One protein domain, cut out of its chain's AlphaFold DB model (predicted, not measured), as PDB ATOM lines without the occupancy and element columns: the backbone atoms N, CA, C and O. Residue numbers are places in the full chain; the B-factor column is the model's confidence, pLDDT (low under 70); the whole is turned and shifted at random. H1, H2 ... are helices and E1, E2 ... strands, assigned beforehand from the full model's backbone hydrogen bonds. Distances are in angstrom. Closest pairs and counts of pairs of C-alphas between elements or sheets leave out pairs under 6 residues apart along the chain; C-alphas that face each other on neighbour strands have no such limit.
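What this domain is: This is residues 7 to 115 of the 346 residues of the protein "Antirestriction protein" of Micromonospora profundi (UniProt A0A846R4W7). A four-stranded antiparallel sheet stands in the middle, with H1 and H3 packed on one face and H2 set slantwise over the E3 and E4 part of the other. The long link of residues 29 to 45 loops round on the H2 side of the sheet. The printed part has 109 residues, with three named helices and four named strands in the order H1 E1 E2 H2 E3 E4 H3; the sheet's order is E1 E2 E3 E4, and the class is mixed, helices and strands. It is compact, with a radius of gyration of the C-alphas of 12.6 A and spans of 35 by 30 by 24 A.

Where its parts are: In the sheet, E3 is residues 69 to 75, 17.2 A long, and E4 is residues 78 to 84, 17.7 A. E2 is residues 24 to 28, 13.8 A, and E1 is residues 19 to 21, 6.6 A. H1, residues 7 to 13, is 9.9 A long and begins with C-alpha 7 at (160.302, 109.943, 183.190). H2 is residues 46 to 60, 19.9 A. H3, residues 98 to 111, is 20.3 A long and ends with C-alpha 111 at (170.302, 118.256, 187.335).

How they stand to each other: E1 and E2 form a hairpin, with N 19 and O 26 within hydrogen-bond range at 2.9 A. E2 and E3 are antiparallel, with N 27 and O 72 at 2.8 A. E3 and E4 form a hairpin, with N 73 and O 81 at 2.8 A. H3 lies over E3 and E4 at a height over the sheet of 8.5 A; the closest C-alphas of H3 and E4 are those of Gln 104 and Val 80, 5.2 A apart. H1, on the same face, touches residues 106 to 111 of H3 at a steep tilt of 57 degrees, with the C-alphas of Val 10 and Ala 110 closest at 5.8 A. H2 is on the opposite face, at a height over the sheet of 10.2 A, and its closest C-alphas to E3 are those of Ile 56 and Pro 69, 6.6 A apart. Every O i to N i+4 pair is within hydrogen-bond range in H1 and H3, and 10 of 11 are in H2.

The domain as a whole: The C-alphas of Gly 62 and Gly 98, the two farthest apart, are 37.0 A from each other. The printed part has no cut. The links E2 to H2 and E4 to H3 are long. The mean pLDDT of the printed part is 87.0, and residues 31 to 38 are under 70.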
ATOM      1  N   ALA A   7     160.253 108.769 184.061       86.94
ATOM      2  CA  ALA A   7     160.302 109.943 183.190       86.94
ATOM      3  C   ALA A   7     159.741 111.199 183.883       86.94
ATOM      4  O   ALA A   7     160.321 112.281 183.771       86.94
ATOM      5  N   ASP A   8     158.658 111.051 184.651       88.50
ATOM      6  CA  ASP A   8     158.113 112.145 185.461       88.50
ATOM      7  C   ASP A   8     159.106 112.588 186.540       88.50
ATOM      8  O   ASP A   8     159.239 113.785 186.790       88.50
ATOM      9  N   ALA A   9     159.839 111.643 187.144       88.19
ATOM     10  CA  ALA A   9     160.876 111.955 188.123       88.19
ATOM     11  C   ALA A   9     162.018 112.773 187.509       88.19
ATOM     12  O   ALA A   9     162.373 113.812 188.052       88.19
ATOM     13  N   VAL A  10     162.523 112.384 186.334       90.00
ATOM     14  CA  VAL A  10     163.563 113.142 185.615       90.00
ATOM     15  C   VAL A  10     163.109 114.575 185.312       90.00
ATOM     16  O   VAL A  10     163.840 115.526 185.589       90.00
ATOM     17  N   ARG A  11     161.876 114.759 184.821       90.25
ATOM     18  CA  ARG A  11     161.306 116.100 184.586       90.25
ATOM     19  C   ARG A  11     161.135 116.898 185.880       90.25
ATOM     20  O   ARG A  11     161.277 118.119 185.880       90.25
ATOM     21  N   ALA A  12     160.802 116.232 186.985       90.94
ATOM     22  CA  ALA A  12     160.704 116.867 188.293       90.94
ATOM     23  C   ALA A  12     162.083 117.284 188.831       90.94
ATOM     24  O   ALA A  12     162.188 118.363 189.411       90.94
ATOM     25  N   PHE A  13     163.139 116.504 188.572       94.25
ATOM     26  CA  PHE A  13     164.516 116.829 188.959       94.25
ATOM     27  C   PHE A  13     165.014 118.100 188.269       94.25
ATOM     28  O   PHE A  13     165.510 118.989 188.945       94.25
ATOM     29  N   GLN A  14     164.772 118.260 186.962       92.69
ATOM     30  CA  GLN A  14     165.085 119.500 186.223       92.69
ATOM     31  C   GLN A  14     164.409 120.748 186.821       92.69
ATOM     32  O   GLN A  14     164.818 121.880 186.575       92.69
ATOM     33  N   ARG A  15     163.336 120.543 187.589       93.00
ATOM     34  CA  ARG A  15     162.507 121.577 188.216       93.00
ATOM     35  C   ARG A  15     162.722 121.670 189.730       93.00
ATOM     36  O   ARG A  15     161.975 122.388 190.387       93.00
ATOM     37  N   LEU A  16     163.660 120.891 190.280       92.62
ATOM     38  CA  LEU A  16     163.875 120.677 191.716       92.62
ATOM     39  C   LEU A  16     162.577 120.431 192.501       92.62
ATOM     40  O   LEU A  16     162.445 120.844 193.647       92.62
ATOM     41  N   ARG A  17     161.596 119.753 191.897       90.38
ATOM     42  CA  ARG A  17     160.337 119.406 192.566       90.38
ATOM     43  C   ARG A  17     160.479 118.068 193.263       90.38
ATOM     44  O   ARG A  17     160.979 117.113 192.668       90.38
ATOM     45  N   SER A  18     160.026 117.977 194.509       89.75
ATOM     46  CA  SER A  18     160.007 116.701 195.229       89.75
ATOM     47  C   SER A  18     159.148 115.672 194.485       89.75
ATOM     48  O   SER A  18     158.047 115.985 194.027       89.75
ATOM     49  N   VAL A  19     159.645 114.444 194.349       90.00
ATOM     50  CA  VAL A  19     158.993 113.371 193.582       90.00
ATOM     51  C   VAL A  19     159.355 112.004 194.155       90.00
ATOM     52  O   VAL A  19     160.466 111.800 194.640       90.00
ATOM     53  N   ASN A  20     158.427 111.052 194.076       89.19
ATOM     54  CA  ASN A  20     158.658 109.660 194.451       89.19
ATOM     55  C   ASN A  20     158.201 108.736 193.311       89.19
ATOM     56  O   ASN A  20     157.005 108.615 193.038       89.19
ATOM     57  N   ALA A  21     159.169 108.089 192.661       88.94
ATOM     58  CA  ALA A  21     158.978 107.098 191.605       88.94
ATOM     59  C   ALA A  21     159.491 105.716 192.058       88.94
ATOM     60  O   ALA A  21     160.250 105.044 191.358       88.94
ATOM     61  N   GLY A  22     159.092 105.285 193.258       87.56
ATOM     62  CA  GLY A  22     159.499 104.005 193.838       87.56
ATOM     63  C   GLY A  22     160.874 104.103 194.488       87.56
ATOM     64  O   GLY A  22     161.039 104.819 195.468       87.56
ATOM     65  N   SER A  23     161.862 103.380 193.956       89.50
ATOM     66  CA  SER A  23     163.243 103.463 194.447       89.50
ATOM     67  C   SER A  23     163.974 104.717 193.973       89.50
ATOM     68  O   SER A  23     165.072 104.959 194.439       89.50
ATOM     69  N   LEU A  24     163.412 105.523 193.074       92.50
ATOM     70  CA  LEU A  24     163.991 106.807 192.684       92.50
ATOM     71  C   LEU A  24     163.189 107.939 193.328       92.50
ATOM     72  O   LEU A  24     162.012 108.130 193.015       92.50
ATOM     73  N   VAL A  25     163.822 108.685 194.231       91.31
ATOM     74  CA  VAL A  25     163.173 109.756 194.999       91.31
ATOM     75  C   VAL A  25     163.997 111.026 194.886       91.31
ATOM     76  O   VAL A  25     165.217 110.982 194.990       91.31
ATOM     77  N   GLY A  26     163.339 112.161 194.688       91.25
ATOM     78  CA  GLY A  26     163.975 113.471 194.723       91.25
ATOM     79  C   GLY A  26     163.315 114.369 195.761       91.25
ATOM     80  O   GLY A  26     162.096 114.321 195.943       91.25
ATOM     81  N   VAL A  27     164.120 115.159 196.466       89.50
ATOM     82  CA  VAL A  27     163.695 115.940 197.632       89.50
ATOM     83  C   VAL A  27     164.224 117.365 197.532       89.50
ATOM     84  O   VAL A  27     165.433 117.591 197.592       89.50
ATOM     85  N   ALA A  28     163.306 118.326 197.448       89.06
ATOM     86  CA  ALA A  28     163.610 119.746 197.555       89.06
ATOM     87  C   ALA A  28     163.840 120.136 199.017       89.06
ATOM     88  O   ALA A  28     163.006 119.870 199.884       89.06
ATOM     89  N   LEU A  29     164.967 120.790 199.297       85.56
ATOM     90  CA  LEU A  29     165.352 121.172 200.659       85.56
ATOM     91  C   LEU A  29     164.833 122.553 201.078       85.56
ATOM     92  O   LEU A  29     164.991 122.937 202.236       85.56
ATOM     93  N   ALA A  30     164.225 123.309 200.161       74.44
ATOM     94  CA  ALA A  30     163.468 124.523 200.476       74.44
ATOM     95  C   ALA A  30     162.071 124.206 201.043       74.44
ATOM     96  O   ALA A  30     161.641 124.843 201.999       74.44
ATOM     97  N   ASP A  31     161.413 123.154 200.546       62.88
ATOM     98  CA  ASP A  31     160.015 122.811 200.860       62.88
ATOM     99  C   ASP A  31     159.848 121.975 202.140       62.88
ATOM    100  O   ASP A  31     158.933 121.154 202.253       62.88
ATOM    101  N   ARG A  32     160.739 122.134 203.125       53.00
ATOM    102  CA  ARG A  32     160.939 121.165 204.219       53.00
ATOM    103  C   ARG A  32     159.740 120.945 205.161       53.00
ATOM    104  O   ARG A  32     159.856 120.156 206.091       53.00
ATOM    105  N   TYR A  33     158.587 121.565 204.916       48.72
ATOM    106  CA  TYR A  33     157.430 121.544 205.811       48.72
ATOM    107  C   TYR A  33     156.133 120.966 205.243       48.72
ATOM    108  O   TYR A  33     155.069 121.247 205.791       48.72
ATOM    109  N   ARG A  34     156.165 120.118 204.204       43.59
ATOM    110  CA  ARG A  34     154.941 119.370 203.842       43.59
ATOM    111  C   ARG A  34     155.043 117.845 203.772       43.59
ATOM    112  O   ARG A  34     154.042 117.223 204.107       43.59
ATOM    113  N   THR A  35     156.168 117.210 203.408       46.53
ATOM    114  CA  THR A  35     156.093 115.772 203.024       46.53
ATOM    115  C   THR A  35     157.381 114.910 203.066       46.53
ATOM    116  O   THR A  35     157.390 113.873 202.403       46.53
ATOM    117  N   SER A  36     158.471 115.243 203.777       55.16
ATOM    118  CA  SER A  36     159.754 114.514 203.570       55.16
ATOM    119  C   SER A  36     160.170 113.500 204.667       55.16
ATOM    120  O   SER A  36     160.144 113.851 205.845       55.16
ATOM    121  N   PRO A  37     160.612 112.272 204.290       53.97
ATOM    122  CA  PRO A  37     161.268 111.280 205.163       53.97
ATOM    123  C   PRO A  37     162.613 111.797 205.721       53.97
ATOM    124  O   PRO A  37     163.121 112.804 205.214       53.97
ATOM    125  N   PRO A  38     163.214 111.151 206.748       62.88
ATOM    126  CA  PRO A  38     164.502 111.584 207.291       62.88
ATOM    127  C   PRO A  38     165.548 111.682 206.176       62.88
ATOM    128  O   PRO A  38     165.599 110.826 205.294       62.88
ATOM    129  N   LEU A  39     166.374 112.733 206.199       73.56
ATOM    130  CA  LEU A  39     167.525 112.834 205.304       73.56
ATOM    131  C   LEU A  39     168.515 111.750 205.743       73.56
ATOM    132  O   LEU A  39     169.244 111.953 206.710       73.56
ATOM    133  N   LYS A  40     168.476 110.588 205.079       81.31
ATOM    134  CA  LYS A  40     169.268 109.381 205.382       81.31
ATOM    135  C   LYS A  40     170.741 109.545 204.984       81.31
ATOM    136  O   LYS A  40     171.309 108.738 204.256       81.31
ATOM    137  N   VAL A  41     171.344 110.658 205.394       82.50
ATOM    138  CA  VAL A  41     172.735 111.033 205.092       82.50
ATOM    139  C   VAL A  41     173.718 110.076 205.767       82.50
ATOM    140  O   VAL A  41     174.799 109.834 205.246       82.50
ATOM    141  N   ASP A  42     173.309 109.490 206.889       82.81
ATOM    142  CA  ASP A  42     174.011 108.458 207.651       82.81
ATOM    143  C   ASP A  42     174.201 107.134 206.891       82.81
ATOM    144  O   ASP A  42     175.011 106.309 207.301       82.81
ATOM    145  N   THR A  43     173.513 106.939 205.760       86.31
ATOM    146  CA  THR A  43     173.749 105.791 204.866       86.31
ATOM    147  C   THR A  43     175.015 105.930 204.015       86.31
ATOM    148  O   THR A  43     175.471 104.944 203.434       86.31
ATOM    149  N   LEU A  44     175.593 107.132 203.924       87.56
ATOM    150  CA  LEU A  44     176.868 107.367 203.249       87.56
ATOM    151  C   LEU A  44     178.044 107.046 204.187       87.56
ATOM    152  O   LEU A  44     177.936 107.239 205.400       87.56
ATOM    153  N   PRO A  45     179.214 106.648 203.651       88.81
ATOM    154  CA  PRO A  45     180.438 106.577 204.441       88.81
ATOM    155  C   PRO A  45     180.750 107.914 205.133       88.81
ATOM    156  O   PRO A  45     180.464 108.965 204.555       88.81
ATOM    157  N   PRO A  46     181.385 107.914 206.321       87.25
ATOM    158  CA  PRO A  46     181.512 109.105 207.167       87.25
ATOM    159  C   PRO A  46     182.086 110.348 206.476       87.25
ATOM    160  O   PRO A  46     181.579 111.448 206.686       87.25
ATOM    161  N   ALA A  47     183.098 110.182 205.618       85.00
ATOM    162  CA  ALA A  47     183.679 111.290 204.858       85.00
ATOM    163  C   ALA A  47     182.642 111.954 203.929       85.00
ATOM    164  O   ALA A  47     182.544 113.177 203.869       85.00
ATOM    165  N   GLN A  48     181.787 111.153 203.292       84.75
ATOM    166  CA  GLN A  48     180.821 111.610 202.290       84.75
ATOM    167  C   GLN A  48     179.549 112.113 202.975       84.75
ATOM    168  O   GLN A  48     178.959 113.113 202.563       84.75
ATOM    169  N   ALA A  49     179.175 111.477 204.087       86.12
ATOM    170  CA  ALA A  49     178.155 111.977 204.994       86.12
ATOM    171  C   ALA A  49     178.527 113.362 205.548       86.12
ATOM    172  O   ALA A  49     177.642 114.196 205.701       86.12
ATOM    173  N   ALA A  50     179.810 113.648 205.804       83.81
ATOM    174  CA  ALA A  50     180.256 114.964 206.268       83.81
ATOM    175  C   ALA A  50     180.109 116.054 205.191       83.81
ATOM    176  O   ALA A  50     179.627 117.144 205.511       83.81
ATOM    177  N   VAL A  51     180.437 115.741 203.925       82.81
ATOM    178  CA  VAL A  51     180.263 116.652 202.770       82.81
ATOM    179  C   VAL A  51     178.815 117.125 202.649       82.81
ATOM    180  O   VAL A  51     178.566 118.284 202.338       82.81
ATOM    181  N   LEU A  52     177.851 116.246 202.927       84.62
ATOM    182  CA  LEU A  52     176.430 116.569 202.827       84.62
ATOM    183  C   LEU A  52     175.827 117.068 204.157       84.62
ATOM    184  O   LEU A  52     174.980 117.962 204.182       84.62
ATOM    185  N   GLY A  53     176.270 116.507 205.280       83.44
ATOM    186  CA  GLY A  53     175.692 116.709 206.606       83.44
ATOM    187  C   GLY A  53     175.960 118.092 207.193       83.44
ATOM    188  O   GLY A  53     175.035 118.710 207.726       83.44
ATOM    189  N   ALA A  54     177.188 118.609 207.076       81.88
ATOM    190  CA  ALA A  54     177.514 119.940 207.593       81.88
ATOM    191  C   ALA A  54     176.742 121.060 206.856       81.88
ATOM    192  O   ALA A  54     176.096 121.861 207.539       81.88
ATOM    193  N   PRO A  55     176.668 121.076 205.509       85.44
ATOM    194  CA  PRO A  55     175.847 122.050 204.785       85.44
ATOM    195  C   PRO A  55     174.337 121.931 205.048       85.44
ATOM    196  O   PRO A  55     173.651 122.942 205.190       85.44
ATOM    197  N   ILE A  56     173.790 120.715 205.191       86.06
ATOM    198  CA  ILE A  56     172.377 120.529 205.586       86.06
ATOM    199  C   ILE A  56     172.111 121.119 206.976       86.06
ATOM    200  O   ILE A  56     171.060 121.730 207.211       86.06
ATOM    201  N   LYS A  57     173.046 120.933 207.913       82.88
ATOM    202  CA  LYS A  57     172.948 121.506 209.257       82.88
ATOM    203  C   LYS A  57     172.991 123.034 209.203       82.88
ATOM    204  O   LYS A  57     172.131 123.662 209.815       82.88
ATOM    205  N   ALA A  58     173.913 123.614 208.431       81.69
ATOM    206  CA  ALA A  58     174.016 125.060 208.220       81.69
ATOM    207  C   ALA A  58     172.720 125.648 207.632       81.69
ATOM    208  O   ALA A  58     172.163 126.590 208.195       81.69
ATOM    209  N   ARG A  59     172.149 124.997 206.608       85.00
ATOM    210  CA  ARG A  59     170.843 125.360 206.037       85.00
ATOM    211  C   ARG A  59     169.727 125.354 207.073       85.00
ATOM    212  O   ARG A  59     168.898 126.256 207.105       85.00
ATOM    213  N   THR A  60     169.697 124.330 207.925       81.88
ATOM    214  CA  THR A  60     168.693 124.217 208.995       81.88
ATOM    215  C   THR A  60     168.824 125.350 210.016       81.88
ATOM    216  O   THR A  60     167.826 125.758 210.600       81.88
ATOM    217  N   ALA A  61     170.032 125.889 210.192       80.75
ATOM    218  CA  ALA A  61     170.311 127.058 211.019       80.75
ATOM    219  C   ALA A  61     170.104 128.403 210.286       80.75
ATOM    220  O   ALA A  61     170.415 129.448 210.847       80.75
ATOM    221  N   GLY A  62     169.585 128.396 209.052       81.06
ATOM    222  CA  GLY A  62     169.304 129.604 208.268       81.06
ATOM    223  C   GLY A  62     170.477 130.123 207.433       81.06
ATOM    224  O   GLY A  62     170.340 131.154 206.784       81.06
ATOM    225  N   VAL A  63     171.609 129.417 207.398       82.75
ATOM    226  CA  VAL A  63     172.774 129.802 206.591       82.75
ATOM    227  C   VAL A  63     172.691 129.113 205.231       82.75
ATOM    228  O   VAL A  63     172.710 127.886 205.156       82.75
ATOM    229  N   THR A  64     172.576 129.898 204.160       84.00
ATOM    230  CA  THR A  64     172.587 129.401 202.777       84.00
ATOM    231  C   THR A  64     173.676 130.118 201.994       84.00
ATOM    232  O   THR A  64     173.659 131.337 201.876       84.00
ATOM    233  N   ASP A  65     174.614 129.347 201.460       85.56
ATOM    234  CA  ASP A  65     175.675 129.785 200.555       85.56
ATOM    235  C   ASP A  65     175.618 128.988 199.239       85.56
ATOM    236  O   ASP A  65     174.714 128.179 199.032       85.56
ATOM    237  N   GLY A  66     176.586 129.192 198.341       85.25
ATOM    238  CA  GLY A  66     176.636 128.487 197.056       85.25
ATOM    239  C   GLY A  66     176.818 126.965 197.156       85.25
ATOM    240  O   GLY A  66     176.327 126.245 196.289       85.25
ATOM    241  N   GLU A  67     177.473 126.452 198.200       88.62
ATOM    242  CA  GLU A  67     177.707 125.007 198.375       88.62
ATOM    243  C   GLU A  67     176.556 124.308 199.102       88.62
ATOM    244  O   GLU A  67     176.445 123.080 199.104       88.62
ATOM    245  N   THR A  68     175.650 125.087 199.687       89.88
ATOM    246  CA  THR A  68     174.485 124.576 200.392       89.88
ATOM    247  C   THR A  68     173.624 123.709 199.460       89.88
ATOM    248  O   THR A  68     173.206 124.169 198.396       89.88
ATOM    249  N   PRO A  69     173.301 122.461 199.840       90.75
ATOM    250  CA  PRO A  69     172.412 121.601 199.074       90.75
ATOM    251  C   PRO A  69     171.015 122.215 198.936       90.75
ATOM    252  O   PRO A  69     170.365 122.562 199.926       90.75
ATOM    253  N   ALA A  70     170.530 122.300 197.700       91.44
ATOM    254  CA  ALA A  70     169.176 122.730 197.360       91.44
ATOM    255  C   ALA A  70     168.242 121.534 197.104       91.44
ATOM    256  O   ALA A  70     167.045 121.602 197.396       91.44
ATOM    257  N   TYR A  71     168.784 120.426 196.585       93.56
ATOM    258  CA  TYR A  71     168.009 119.253 196.184       93.56
ATOM    259  C   TYR A  71     168.817 117.964 196.315       93.56
ATOM    260  O   TYR A  71     169.997 117.942 195.975       93.56
ATOM    261  N   LEU A  72     168.175 116.885 196.757       93.31
ATOM    262  CA  LEU A  72     168.779 115.560 196.919       93.31
ATOM    263  C   LEU A  72     168.056 114.522 196.069       93.31
ATOM    264  O   LEU A  72     166.827 114.509 196.037       93.31
ATOM    265  N   VAL A  73     168.810 113.617 195.450       94.12
ATOM    266  CA  VAL A  73     168.281 112.447 194.743       94.12
ATOM    267  C   VAL A  73     168.758 111.173 195.426       94.12
ATOM    268  O   VAL A  73     169.949 110.990 195.676       94.12
ATOM    269  N   TYR A  74     167.815 110.275 195.686       93.44
ATOM    270  CA  TYR A  74     168.020 108.998 196.352       93.44
ATOM    271  C   TYR A  74     167.712 107.828 195.418       93.44
ATOM    272  O   TYR A  74     166.774 107.877 194.615       93.44
ATOM    273  N   SER A  75     168.479 106.751 195.586       93.62
ATOM    274  CA  SER A  75     168.172 105.419 195.080       93.62
ATOM    275  C   SER A  75     167.880 104.485 196.258       93.62
ATOM    276  O   SER A  75     168.795 104.010 196.926       93.62
ATOM    277  N   GLY A  76     166.603 104.214 196.521       90.12
ATOM    278  CA  GLY A  76     166.141 103.627 197.771       90.12
ATOM    279  C   GLY A  76     166.401 104.621 198.895       90.12
ATOM    280  O   GLY A  76     165.863 105.725 198.878       90.12
ATOM    281  N   ASP A  77     167.281 104.238 199.812       89.38
ATOM    282  CA  ASP A  77     167.686 105.065 200.948       89.38
ATOM    283  C   ASP A  77     169.038 105.760 200.755       89.38
ATOM    284  O   ASP A  77     169.394 106.624 201.552       89.38
ATOM    285  N   LEU A  78     169.767 105.414 199.691       91.56
ATOM    286  CA  LEU A  78     171.110 105.918 199.423       91.56
ATOM    287  C   LEU A  78     171.047 107.233 198.628       91.56
ATOM    288  O   LEU A  78     170.525 107.218 197.506       91.56
ATOM    289  N   PRO A  79     171.598 108.354 199.131       93.12
ATOM    290  CA  PRO A  79     171.831 109.541 198.316       93.12
ATOM    291  C   PRO A  79     172.785 109.207 197.164       93.12
ATOM    292  O   PRO A  79     173.890 108.724 197.393       93.12
ATOM    293  N   VAL A  80     172.370 109.467 195.924       94.62
ATOM    294  CA  VAL A  80     173.176 109.173 194.723       94.62
ATOM    295  C   VAL A  80     173.662 110.426 193.998       94.62
ATOM    296  O   VAL A  80     174.653 110.347 193.276       94.62
ATOM    297  N   ALA A  81     172.999 111.569 194.187       95.56
ATOM    298  CA  ALA A  81     173.419 112.875 193.679       95.56
ATOM    299  C   ALA A  81     172.704 114.010 194.432       95.56
ATOM    300  O   ALA A  81     171.611 113.812 194.973       95.56
ATOM    301  N   TRP A  82     173.276 115.210 194.427       94.19
ATOM    302  CA  TRP A  82     172.608 116.428 194.889       94.19
ATOM    303  C   TRP A  82     172.975 117.641 194.045       94.19
ATOM    304  O   TRP A  82     174.015 117.678 193.399       94.19
ATOM    305  N   CYS A  83     172.089 118.635 194.057       94.94
ATOM    306  CA  CYS A  83     172.321 119.944 193.461       94.94
ATOM    307  C   CYS A  83     172.553 120.960 194.580       94.94
ATOM    308  O   CYS A  83     171.753 121.028 195.522       94.94
ATOM    309  N   THR A  84     173.615 121.754 194.475       93.31
ATOM    310  CA  THR A  84     173.875 122.885 195.377       93.31
ATOM    311  C   THR A  84     173.152 124.147 194.908       93.31
ATOM    312  O   THR A  84     172.582 124.196 193.814       93.31
ATOM    313  N   VAL A  85     173.175 125.191 195.730       92.00
ATOM    314  CA  VAL A  85     172.677 126.530 195.386       92.00
ATOM    315  C   VAL A  85     173.518 127.206 194.292       92.00
ATOM    316  O   VAL A  85     173.022 128.098 193.615       92.00
ATOM    317  N   ARG A  86     174.747 126.750 194.016       92.12
ATOM    318  CA  ARG A  86     175.512 127.139 192.815       92.12
ATOM    319  C   ARG A  86     174.999 126.480 191.523       92.12
ATOM    320  O   ARG A  86     175.554 126.704 190.459       92.12
ATOM    321  N   ALA A  87     173.936 125.677 191.591       93.00
ATOM    322  CA  ALA A  87     173.510 124.802 190.495       93.00
ATOM    323  C   ALA A  87     174.584 123.766 190.098       93.00
ATOM    324  O   ALA A  87     174.555 123.220 188.996       93.00
ATOM    325  N   THR A  88     175.515 123.457 191.006       92.94
ATOM    326  CA  THR A  88     176.515 122.407 190.803       92.94
ATOM    327  C   THR A  88     175.919 121.060 191.175       92.94
ATOM    328  O   THR A  88     175.343 120.895 192.254       92.94
ATOM    329  N   VAL A  89     176.090 120.077 190.292       94.81
ATOM    330  CA  VAL A  89     175.751 118.686 190.586       94.81
ATOM    331  C   VAL A  89     176.930 118.027 191.281       94.81
ATOM    332  O   VAL A  89     178.037 117.998 190.751       94.81
ATOM    333  N   VAL A  90     176.679 117.462 192.454       93.81
ATOM    334  CA  VAL A  90     177.664 116.712 193.225       93.81
ATOM    335  C   VAL A  90     177.203 115.268 193.330       93.81
ATOM    336  O   VAL A  90     176.023 114.972 193.536       93.81
ATOM    337  N   THR A  91     178.154 114.357 193.191       94.38
ATOM    338  CA  THR A  91     177.951 112.920 193.363       94.38
ATOM    339  C   THR A  91     178.853 112.426 194.485       94.38
ATOM    340  O   THR A  91     180.002 112.864 194.553       94.38
ATOM    341  N   PRO A  92     178.373 111.530 195.361       91.12
ATOM    342  CA  PRO A  92     179.222 110.949 196.385       91.12
ATOM    343  C   PRO A  92     180.289 110.076 195.716       91.12
ATOM    344  O   PRO A  92     179.983 109.336 194.779       91.12
ATOM    345  N   ASP A  93     181.522 110.153 196.211       89.75
ATOM    346  CA  ASP A  93     182.622 109.297 195.765       89.75
ATOM    347  C   ASP A  93     182.427 107.881 196.323       89.75
ATOM    348  O   ASP A  93     182.886 107.545 197.419       89.75
ATOM    349  N   LEU A  94     181.604 107.105 195.612       88.25
ATOM    350  CA  LEU A  94     181.227 105.728 195.905       88.25
ATOM    351  C   LEU A  94     181.233 104.919 194.614       88.25
ATOM    352  O   LEU A  94     180.704 105.351 193.589       88.25
ATOM    353  N   VAL A  95     181.744 103.693 194.691       88.81
ATOM    354  CA  VAL A  95     181.588 102.724 193.606       88.81
ATOM    355  C   VAL A  95     180.153 102.204 193.640       88.81
ATOM    356  O   VAL A  95     179.798 101.378 194.475       88.81
ATOM    357  N   LEU A  96     179.315 102.736 192.750       91.81
ATOM    358  CA  LEU A  96     177.933 102.299 192.574       91.81
ATOM    359  C   LEU A  96     177.838 101.284 191.433       91.81
ATOM    360  O   LEU A  96     178.424 101.474 190.367       91.81
ATOM    361  N   ASP A  97     177.014 100.257 191.613       91.44
ATOM    362  CA  ASP A  97     176.661  99.290 190.580       91.44
ATOM    363  C   ASP A  97     175.139  99.230 190.350       91.44
ATOM    364  O   ASP A  97     174.348  99.919 191.000       91.44
ATOM    365  N   GLY A  98     174.722  98.486 189.320       94.50
ATOM    366  CA  GLY A  98     173.316  98.202 189.027       94.50
ATOM    367  C   GLY A  98     172.381  99.423 189.004       94.50
ATOM    368  O   GLY A  98     172.564 100.381 188.243       94.50
ATOM    369  N   THR A  99     171.320  99.351 189.813       94.25
ATOM    370  CA  THR A  99     170.248 100.358 189.864       94.25
ATOM    371  C   THR A  99     170.720 101.719 190.407       94.25
ATOM    372  O   THR A  99     170.449 102.715 189.728       94.25
ATOM    373  N   PRO A 100     171.445 101.813 191.544       94.19
ATOM    374  CA  PRO A 100     172.018 103.076 192.023       94.19
ATOM    375  C   PRO A 100     172.885 103.805 190.992       94.19
ATOM    376  O   PRO A 100     172.693 105.002 190.783       94.19
ATOM    377  N   ALA A 101     173.760 103.089 190.276       96.19
ATOM    378  CA  ALA A 101     174.594 103.688 189.232       96.19
ATOM    379  C   ALA A 101     173.757 104.279 188.084       96.19
ATOM    380  O   ALA A 101     174.051 105.356 187.562       96.19
ATOM    381  N   ARG A 102     172.672 103.596 187.691       95.38
ATOM    382  CA  ARG A 102     171.731 104.116 186.688       95.38
ATOM    383  C   ARG A 102     171.010 105.365 187.196       95.38
ATOM    384  O   ARG A 102     170.932 106.343 186.461       95.38
ATOM    385  N   HIS A 103     170.499 105.342 188.425       96.12
ATOM    386  CA  HIS A 103     169.812 106.487 189.025       96.12
ATOM    387  C   HIS A 103     170.728 107.705 189.163       96.12
ATOM    388  O   HIS A 103     170.290 108.808 188.848       96.12
ATOM    389  N   GLN A 104     171.997 107.512 189.535       96.38
ATOM    390  CA  GLN A 104     172.987 108.588 189.566       96.38
ATOM    391  C   GLN A 104     173.156 109.237 188.190       96.38
ATOM    392  O   GLN A 104     173.035 110.451 188.083       96.38
ATOM    393  N   ARG A 105     173.359 108.454 187.119       96.00
ATOM    394  CA  ARG A 105     173.494 109.006 185.756       96.00
ATOM    395  C   ARG A 105     172.269 109.814 185.326       96.00
ATOM    396  O   ARG A 105     172.416 110.900 184.778       96.00
ATOM    397  N   MET A 106     171.069 109.305 185.609       95.31
ATOM    398  CA  MET A 106     169.817 110.006 185.305       95.31
ATOM    399  C   MET A 106     169.679 111.305 186.104       95.31
ATOM    400  O   MET A 106     169.254 112.319 185.556       95.31
ATOM    401  N   ALA A 107     170.048 111.276 187.386       96.00
ATOM    402  CA  ALA A 107     170.044 112.445 188.252       96.00
ATOM    403  C   ALA A 107     171.037 113.500 187.760       96.00
ATOM    404  O   ALA A 107     170.653 114.654 187.624       96.00
ATOM    405  N   VAL A 108     172.270 113.103 187.432       96.88
ATOM    406  CA  VAL A 108     173.298 114.007 186.903       96.88
ATOM    407  C   VAL A 108     172.817 114.664 185.618       96.88
ATOM    408  O   VAL A 108     172.777 115.884 185.546       96.88
ATOM    409  N   GLN A 109     172.343 113.882 184.647       95.06
ATOM    410  CA  GLN A 109     171.831 114.429 183.391       95.06
ATOM    411  C   GLN A 109     170.678 115.422 183.615       95.06
ATOM    412  O   GLN A 109     170.654 116.490 183.007       95.06
ATOM    413  N   ALA A 110     169.725 115.089 184.490       94.25
ATOM    414  CA  ALA A 110     168.584 115.952 184.776       94.25
ATOM    415  C   ALA A 110     168.993 117.241 185.504       94.25
ATOM    416  O   ALA A 110     168.547 118.326 185.139       94.25
ATOM    417  N   LEU A 111     169.848 117.128 186.522       95.31
ATOM    418  CA  LEU A 111     170.302 118.256 187.335       95.31
ATOM    419  C   LEU A 111     171.322 119.137 186.603       95.31
ATOM    420  O   LEU A 111     171.445 120.304 186.942       95.31
ATOM    421  N   SER A 112     172.004 118.638 185.573       92.38
ATOM    422  CA  SER A 112     172.827 119.460 184.675       92.38
ATOM    423  C   SER A 112     172.000 120.226 183.633       92.38
ATOM    424  O   SER A 112     172.546 121.037 182.894       92.38
ATOM    425  N   SER A 113     170.693 119.972 183.535       90.50
ATOM    426  CA  SER A 113     169.773 120.632 182.597       90.50
ATOM    427  C   SER A 113     168.591 121.257 183.340       90.50
ATOM    428  O   SER A 113     167.428 121.011 183.010       90.50
ATOM    429  N   LEU A 114     168.888 122.035 184.388       92.62
ATOM    430  CA  LEU A 114     167.863 122.718 185.177       92.62
ATOM    431  C   LEU A 114     167.034 123.670 184.312       92.62
ATOM    432  O   LEU A 114     167.526 124.316 183.388       92.62
ATOM    433  N   ALA A 115     165.754 123.791 184.651       91.00
ATOM    434  CA  ALA A 115     164.896 124.801 184.057       91.00
ATOM    435  C   ALA A 115     165.389 126.209 184.434       91.00
ATOM    436  O   ALA A 115     165.787 126.451 185.570       91.00
TER     437      ALA A 115